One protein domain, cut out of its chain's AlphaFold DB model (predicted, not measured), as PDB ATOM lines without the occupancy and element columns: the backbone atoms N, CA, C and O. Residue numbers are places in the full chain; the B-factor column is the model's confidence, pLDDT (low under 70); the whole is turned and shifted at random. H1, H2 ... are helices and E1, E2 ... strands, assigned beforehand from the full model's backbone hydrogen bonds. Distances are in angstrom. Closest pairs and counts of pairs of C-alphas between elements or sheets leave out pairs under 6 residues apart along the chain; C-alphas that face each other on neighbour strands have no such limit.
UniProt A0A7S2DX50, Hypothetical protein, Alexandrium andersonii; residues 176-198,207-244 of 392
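AT A GLANCE: This is residues 176 to 198 and 207 to 244 of the 392 residues of the protein "Hypothetical protein" of Alexandrium andersonii (UniProt A0A7S2DX50). With little regular structure, the domain is a narrow two-stranded ribbon, E1 and E3 antiparallel, drawn out at one end by E2 and leading at the other through looping residues 220 to 238 to the small helix H1. The printed part has 61 residues, 21 in named elements, ordered E1, E2, E3, H1; the class is mixed. It is flat, 50 by 28 by 13 A, and only just extended, close to loose, with radius of gyration of the C-alphas 15.8 A.

HOW THE PARTS SIT: E1, residues 186 to 191, runs on into E2, residues 194 to 196, at 20 degrees; E2 pairs with no named strand. E3, residues 214 to 219, is antiparallel to E1 at 146 degrees; N 188 and O 217 are within hydrogen-bond range at 2.8 A. H1, residues 239 to 244, is apart from E1 and E2; every O i to N i+4 pair in it is within range.

IN THESE COORDINATES: E1, 16.5 A from first to last C-alpha, begins at C-alpha 186 (238.263, 208.875, 260.279). E2 measures 7.1 A, E3 15.6 A and H1 8.7 A, ending at C-alpha 244 (222.096, 213.813, 258.021).

THE WHOLE: Residues 199 to 206 are cut out; C-alphas 198 and 207 are 13.5 A apart. E3 to H1 is a long link. Residues 221 to 244 have pLDDT under 70.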
ATOM      1  N   GLY A 176     231.235 210.620 283.472       93.81
ATOM      2  CA  GLY A 176     230.128 210.275 282.590       93.81
ATOM      3  C   GLY A 176     230.582 209.426 281.396       93.81
ATOM      4  O   GLY A 176     231.786 209.234 281.189       93.81
ATOM      5  N   PRO A 177     229.629 208.938 280.582       94.56
ATOM      6  CA  PRO A 177     229.947 208.291 279.315       94.56
ATOM      7  C   PRO A 177     230.641 209.268 278.356       94.56
ATOM      8  O   PRO A 177     230.473 210.487 278.454       94.56
ATOM      9  N   TRP A 178     231.408 208.722 277.416       94.88
ATOM     10  CA  TRP A 178     231.968 209.490 276.308       94.88
ATOM     11  C   TRP A 178     230.869 209.951 275.349       94.88
ATOM     12  O   TRP A 178     229.913 209.220 275.084       94.88
ATOM     13  N   SER A 179     231.018 211.163 274.822       87.75
ATOM     14  CA  SER A 179     230.209 211.675 273.722       87.75
ATOM     15  C   SER A 179     230.428 210.838 272.457       87.75
ATOM     16  O   SER A 179     231.435 210.133 272.347       87.75
ATOM     17  N   PRO A 180     229.553 210.970 271.446       86.81
ATOM     18  CA  PRO A 180     229.874 210.534 270.092       86.81
ATOM     19  C   PRO A 180     231.200 211.140 269.607       86.81
ATOM     20  O   PRO A 180     231.608 212.211 270.074       86.81
ATOM     21  N   CYS A 181     231.879 210.436 268.694       87.25
ATOM     22  CA  CYS A 181     233.097 210.943 268.060       87.25
ATOM     23  C   CYS A 181     232.759 212.197 267.248       87.25
ATOM     24  O   CYS A 181     231.724 212.242 266.584       87.25
ATOM     25  N   SER A 182     233.616 213.219 267.308       84.19
ATOM     26  CA  SER A 182     233.415 214.479 266.581       84.19
ATOM     27  C   SER A 182     233.261 214.275 265.073       84.19
ATOM     28  O   SER A 182     232.602 215.067 264.409       84.19
ATOM     29  N   ASN A 183     233.873 213.209 264.551       78.00
ATOM     30  CA  ASN A 183     233.816 212.819 263.156       78.00
ATOM     31  C   ASN A 183     233.109 211.470 263.031       78.00
ATOM     32  O   ASN A 183     233.357 210.554 263.811       78.00
ATOM     33  N   ILE A 184     232.264 211.345 262.010       73.25
ATOM     34  CA  ILE A 184     231.614 210.078 261.637       73.25
ATOM     35  C   ILE A 184     232.474 209.227 260.682       73.25
ATOM     36  O   ILE A 184     232.139 208.080 260.392       73.25
ATOM     37  N   CYS A 185     233.557 209.811 260.153       76.69
ATOM     38  CA  CYS A 185     234.536 209.188 259.266       76.69
ATOM     39  C   CYS A 185     235.958 209.597 259.707       76.69
ATOM     40  O   CYS A 185     236.252 210.789 259.786       76.69
ATOM     41  N   GLY A 186     236.844 208.635 259.983       76.94
ATOM     42  CA  GLY A 186     238.263 208.875 260.279       76.94
ATOM     43  C   GLY A 186     238.578 209.262 261.731       76.94
ATOM     44  O   GLY A 186     237.836 208.935 262.654       76.94
ATOM     45  N   GLU A 187     239.725 209.917 261.932       84.88
ATOM     46  CA  GLU A 187     240.200 210.378 263.243       84.88
ATOM     47  C   GLU A 187     239.348 211.529 263.787       84.88
ATOM     48  O   GLU A 187     239.044 212.472 263.061       84.88
ATOM     49  N   GLY A 188     239.017 211.500 265.075       86.50
ATOM     50  CA  GLY A 188     238.258 212.543 265.757       86.50
ATOM     51  C   GLY A 188     238.553 212.601 267.254       86.50
ATOM     52  O   GLY A 188     239.518 212.007 267.754       86.50
ATOM     53  N   ARG A 189     237.717 213.339 267.989       90.62
ATOM     54  CA  ARG A 189     237.791 213.445 269.452       90.62
ATOM     55  C   ARG A 189     236.436 213.211 270.112       90.62
ATOM     56  O   ARG A 189     235.395 213.517 269.535       90.62
ATOM     57  N   GLN A 190     236.463 212.668 271.323       91.25
ATOM     58  CA  GLN A 190     235.301 212.491 272.195       91.25
ATOM     59  C   GLN A 190     235.513 213.236 273.502       91.25
ATOM     60  O   GLN A 190     236.640 213.332 273.991       91.25
ATOM     61  N   TYR A 191     234.415 213.703 274.090       94.75
ATOM     62  CA  TYR A 191     234.395 214.458 275.337       94.75
ATOM     63  C   TYR A 191     233.551 213.739 276.387       94.75
ATOM     64  O   TYR A 191     232.569 213.085 276.050       94.75
ATOM     65  N   ARG A 192     233.895 213.860 277.670       94.25
ATOM     66  CA  ARG A 192     233.048 213.370 278.771       94.25
ATOM     67  C   ARG A 192     233.019 214.340 279.938       94.25
ATOM     68  O   ARG A 192     233.956 215.109 280.150       94.25
ATOM     69  N   MET A 193     231.960 214.250 280.735       94.19
ATOM     70  CA  MET A 193     231.874 214.968 282.005       94.19
ATOM     71  C   MET A 193     232.753 214.294 283.060       94.19
ATOM     72  O   MET A 193     232.756 213.068 283.184       94.19
ATOM     73  N   VAL A 194     233.476 215.111 283.823       96.38
ATOM     74  CA  VAL A 194     234.323 214.691 284.942       96.38
ATOM     75  C   VAL A 194     234.060 215.651 286.093       96.38
ATOM     76  O   VAL A 194     234.448 216.815 286.016       96.38
ATOM     77  N   ASN A 195     233.411 215.158 287.144       95.44
ATOM     78  CA  ASN A 195     233.070 215.943 288.329       95.44
ATOM     79  C   ASN A 195     233.538 215.213 289.589       95.44
ATOM     80  O   ASN A 195     233.586 213.986 289.618       95.44
ATOM     81  N   CYS A 196     233.857 215.952 290.649       94.94
ATOM     82  CA  CYS A 196     234.090 215.346 291.959       94.94
ATOM     83  C   CYS A 196     232.763 214.863 292.564       94.94
ATOM     84  O   CYS A 196     231.728 215.501 292.356       94.94
ATOM     85  N   GLY A 197     232.775 213.759 293.319       89.06
ATOM     86  CA  GLY A 197     231.561 213.169 293.901       89.06
ATOM     87  C   GLY A 197     230.747 214.105 294.807       89.06
ATOM     88  O   GLY A 197     229.532 213.956 294.898       89.06
ATOM     89  N   ASN A 198     231.386 215.099 295.429       90.81
ATOM     90  CA  ASN A 198     230.726 216.138 296.227       90.81
ATOM     91  C   ASN A 198     230.493 217.462 295.471       90.81
ATOM     92  O   ASN A 198     229.970 218.411 296.050       90.81
ATOM     93  N   LYS A 207     243.630 214.796 296.185       91.75
ATOM     94  CA  LYS A 207     243.936 213.367 296.281       91.75
ATOM     95  C   LYS A 207     244.578 212.812 295.022       91.75
ATOM     96  O   LYS A 207     245.561 212.083 295.115       91.75
ATOM     97  N   GLU A 208     243.994 213.100 293.866       92.25
ATOM     98  CA  GLU A 208     244.389 212.487 292.604       92.25
ATOM     99  C   GLU A 208     244.067 213.392 291.405       92.25
ATOM    100  O   GLU A 208     243.099 214.162 291.436       92.25
ATOM    101  N   PRO A 209     244.863 213.313 290.323       95.25
ATOM    102  CA  PRO A 209     244.608 214.094 289.121       95.25
ATOM    103  C   PRO A 209     243.280 213.687 288.461       95.25
ATOM    104  O   PRO A 209     242.891 212.518 288.524       95.25
ATOM    105  N   PRO A 210     242.588 214.627 287.790       96.12
ATOM    106  CA  PRO A 210     241.334 214.331 287.128       96.12
ATOM    107  C   PRO A 210     241.557 213.357 285.970       96.12
ATOM    108  O   PRO A 210     242.530 213.488 285.220       96.12
ATOM    109  N   PRO A 211     240.631 212.413 285.756       96.44
ATOM    110  CA  PRO A 211     240.646 211.586 284.563       96.44
ATOM    111  C   PRO A 211     240.451 212.448 283.295       96.44
ATOM    112  O   PRO A 211     239.875 213.539 283.363       96.44
ATOM    113  N   PRO A 212     240.903 211.981 282.113       96.31
ATOM    114  CA  PRO A 212     240.876 212.786 280.895       96.31
ATOM    115  C   PRO A 212     239.442 213.140 280.507       96.31
ATOM    116  O   PRO A 212     238.565 212.272 280.510       96.31
ATOM    117  N   ARG A 213     239.220 214.412 280.166       96.00
ATOM    118  CA  ARG A 213     237.934 214.933 279.667       96.00
ATOM    119  C   ARG A 213     237.785 214.776 278.156       96.00
ATOM    120  O   ARG A 213     236.680 214.908 277.644       96.00
ATOM    121  N   GLU A 214     238.888 214.492 277.471       96.12
ATOM    122  CA  GLU A 214     238.993 214.369 276.023       96.12
ATOM    123  C   GLU A 214     239.807 213.119 275.680       96.12
ATOM    124  O   GLU A 214     240.814 212.835 276.335       96.12
ATOM    125  N   GLN A 215     239.371 212.369 274.671       94.31
ATOM    126  CA  GLN A 215     240.129 211.245 274.127       94.31
ATOM    127  C   GLN A 215     240.050 211.207 272.602       94.31
ATOM    128  O   GLN A 215     239.097 211.705 271.999       94.31
ATOM    129  N   HIS A 216     241.055 210.592 271.983       93.94
ATOM    130  CA  HIS A 216     241.067 210.317 270.552       93.94
ATOM    131  C   HIS A 216     240.123 209.155 270.210       93.94
ATOM    132  O   HIS A 216     240.050 208.174 270.951       93.94
ATOM    133  N   CYS A 217     239.428 209.262 269.081       88.50
ATOM    134  CA  CYS A 217     238.553 208.224 268.535       88.50
ATOM    135  C   CYS A 217     238.777 208.081 267.029       88.50
ATOM    136  O   CYS A 217     239.214 209.023 266.371       88.50
ATOM    137  N   VAL A 218     238.447 206.910 266.485       86.69
ATOM    138  CA  VAL A 218     238.448 206.656 265.041       86.69
ATOM    139  C   VAL A 218     237.121 206.010 264.675       86.69
ATOM    140  O   VAL A 218     236.816 204.930 265.179       86.69
ATOM    141  N   GLU A 219     236.340 206.670 263.819       81.94
ATOM    142  CA  GLU A 219     235.019 206.199 263.396       81.94
ATOM    143  C   GLU A 219     235.047 205.704 261.946       81.94
ATOM    144  O   GLU A 219     235.694 206.296 261.078       81.94
ATOM    145  N   THR A 220     234.356 204.596 261.672       75.00
ATOM    146  CA  THR A 220     234.400 203.929 260.352       75.00
ATOM    147  C   THR A 220     233.044 203.854 259.661       75.00
ATOM    148  O   THR A 220     232.996 203.563 258.466       75.00
ATOM    149  N   LEU A 221     231.960 204.189 260.369       68.06
ATOM    150  CA  LEU A 221     230.583 204.119 259.868       68.06
ATOM    151  C   LEU A 221     230.322 204.985 258.617       68.06
ATOM    152  O   LEU A 221     229.405 204.675 257.862       68.06
ATOM    153  N   GLY A 222     231.125 206.028 258.367       58.59
ATOM    154  CA  GLY A 222     231.013 206.906 257.193       58.59
ATOM    155  C   GLY A 222     232.121 206.787 256.135       58.59
ATOM    156  O   GLY A 222     232.170 207.634 255.246       58.59
ATOM    157  N   CYS A 223     233.043 205.816 256.210       62.12
ATOM    158  CA  CYS A 223     234.151 205.723 255.241       62.12
ATOM    159  C   CYS A 223     233.812 204.770 254.074       62.12
ATOM    160  O   CYS A 223     233.597 203.577 254.275       62.12
ATOM    161  N   SER A 224     233.833 205.274 252.834       57.91
ATOM    162  CA  SER A 224     233.600 204.489 251.605       57.91
ATOM    163  C   SER A 224     234.852 203.743 251.106       57.91
ATOM    164  O   SER A 224     234.737 202.710 250.443       57.91
ATOM    165  N   ARG A 225     236.063 204.206 251.461       53.66
ATOM    166  CA  ARG A 225     237.331 203.470 251.284       53.66
ATOM    167  C   ARG A 225     238.426 204.024 252.203       53.66
ATOM    168  O   ARG A 225     238.718 205.211 252.155       53.66
ATOM    169  N   ILE A 226     239.078 203.164 252.989       51.03
ATOM    170  CA  ILE A 226     240.263 203.529 253.784       51.03
ATOM    171  C   ILE A 226     241.501 203.164 252.954       51.03
ATOM    172  O   ILE A 226     241.739 201.981 252.694       51.03
ATOM    173  N   ARG A 227     242.284 204.149 252.500       48.97
ATOM    174  CA  ARG A 227     243.639 203.896 251.975       48.97
ATOM    175  C   ARG A 227     244.653 204.189 253.078       48.97
ATOM    176  O   ARG A 227     244.442 205.085 253.885       48.97
ATOM    177  N   GLY A 228     245.716 203.383 253.131       52.59
ATOM    178  CA  GLY A 228     246.740 203.442 254.175       52.59
ATOM    179  C   GLY A 228     247.237 204.867 254.434       52.59
ATOM    180  O   GLY A 228     247.590 205.566 253.489       52.59
ATOM    181  N   HIS A 229     247.270 205.219 255.723       52.75
ATOM    182  CA  HIS A 229     247.480 206.540 256.331       52.75
ATOM    183  C   HIS A 229     246.249 207.464 256.368       52.75
ATOM    184  O   HIS A 229     246.160 208.450 255.649       52.75
ATOM    185  N   ASN A 230     245.346 207.137 257.301       54.19
ATOM    186  CA  ASN A 230     244.567 208.043 258.164       54.19
ATOM    187  C   ASN A 230     243.728 209.169 257.520       54.19
ATOM    188  O   ASN A 230     243.242 210.042 258.233       54.19
ATOM    189  N   GLY A 231     243.489 209.144 256.209       51.69
ATOM    190  CA  GLY A 231     242.547 210.038 255.533       51.69
ATOM    191  C   GLY A 231     241.336 209.276 254.997       51.69
ATOM    192  O   GLY A 231     241.502 208.383 254.167       51.69
ATOM    193  N   CYS A 232     240.122 209.631 255.440       53.09
ATOM    194  CA  CYS A 232     238.890 209.247 254.740       53.09
ATOM    195  C   CYS A 232     238.564 210.330 253.693       53.09
ATOM    196  O   CYS A 232     238.445 211.508 254.029       53.09
ATOM    197  N   GLU A 233     238.420 209.943 252.421       48.38
ATOM    198  CA  GLU A 233     237.838 210.811 251.389       48.38
ATOM    199  C   GLU A 233     236.325 210.869 251.613       48.38
ATOM    200  O   GLU A 233     235.577 209.986 251.197       48.38
ATOM    201  N   CYS A 234     235.870 211.901 252.319       48.94
ATOM    202  CA  CYS A 234     234.450 212.185 252.469       48.94
ATOM    203  C   CYS A 234     234.037 213.052 251.255       48.94
ATOM    204  O   CYS A 234     234.281 214.257 251.207       48.94
ATOM    205  N   PHE A 235     233.512 212.402 250.202       49.72
ATOM    206  CA  PHE A 235     233.033 213.078 248.991       49.72
ATOM    207  C   PHE A 235     231.862 213.999 249.356       49.72
ATOM    208  O   PHE A 235     230.884 213.568 249.963       49.72
ATOM    209  N   ALA A 236     231.948 215.278 248.979       46.22
ATOM    210  CA  ALA A 236     230.925 216.285 249.274       46.22
ATOM    211  C   ALA A 236     229.536 215.964 248.672       46.22
ATOM    212  O   ALA A 236     228.543 216.537 249.114       46.22
ATOM    213  N   ASP A 237     229.473 215.028 247.719       49.03
ATOM    214  CA  ASP A 237     228.251 214.576 247.044       49.03
ATOM    215  C   ASP A 237     227.594 213.342 247.690       49.03
ATOM    216  O   ASP A 237     226.628 212.798 247.144       49.03
ATOM    217  N   ASP A 238     228.084 212.876 248.845       48.50
ATOM    218  CA  ASP A 238     227.503 211.698 249.483       48.50
ATOM    219  C   ASP A 238     226.123 212.023 250.087       48.50
ATOM    220  O   ASP A 238     225.975 212.787 251.049       48.50
ATOM    221  N   ARG A 239     225.081 211.440 249.484       51.03
ATOM    222  CA  ARG A 239     223.655 211.717 249.748       51.03
ATOM    223  C   ARG A 239     223.264 211.470 251.213       51.03
ATOM    224  O   ARG A 239     222.276 212.030 251.686       51.03
ATOM    225  N   VAL A 240     224.069 210.691 251.941       49.16
ATOM    226  CA  VAL A 240     223.933 210.416 253.380       49.16
ATOM    227  C   VAL A 240     224.276 211.641 254.235       49.16
ATOM    228  O   VAL A 240     223.566 211.923 255.197       49.16
ATOM    229  N   MET A 241     225.293 212.426 253.865       49.00
ATOM    230  CA  MET A 241     225.652 213.662 254.577       49.00
ATOM    231  C   MET A 241     224.607 214.759 254.371       49.00
ATOM    232  O   MET A 241     224.314 215.514 255.296       49.00
ATOM    233  N   LEU A 242     224.006 214.835 253.179       49.41
ATOM    234  CA  LEU A 242     222.915 215.775 252.916       49.41
ATOM    235  C   LEU A 242     221.659 215.407 253.725       49.41
ATOM    236  O   LEU A 242     221.028 216.287 254.308       49.41
ATOM    237  N   ALA A 243     221.340 214.111 253.818       49.56
ATOM    238  CA  ALA A 243     220.241 213.611 254.641       49.56
ATOM    239  C   ALA A 243     220.495 213.816 256.145       49.56
ATOM    240  O   ALA A 243     219.598 214.267 256.852       49.56
ATOM    241  N   ALA A 244     221.716 213.568 256.629       51.38
ATOM    242  CA  ALA A 244     222.096 213.813 258.021       51.38
ATOM    243  C   ALA A 244     222.012 215.305 258.383       51.38
ATOM    244  O   ALA A 244     221.409 215.659 259.390       51.38
TER     245      ALA A 244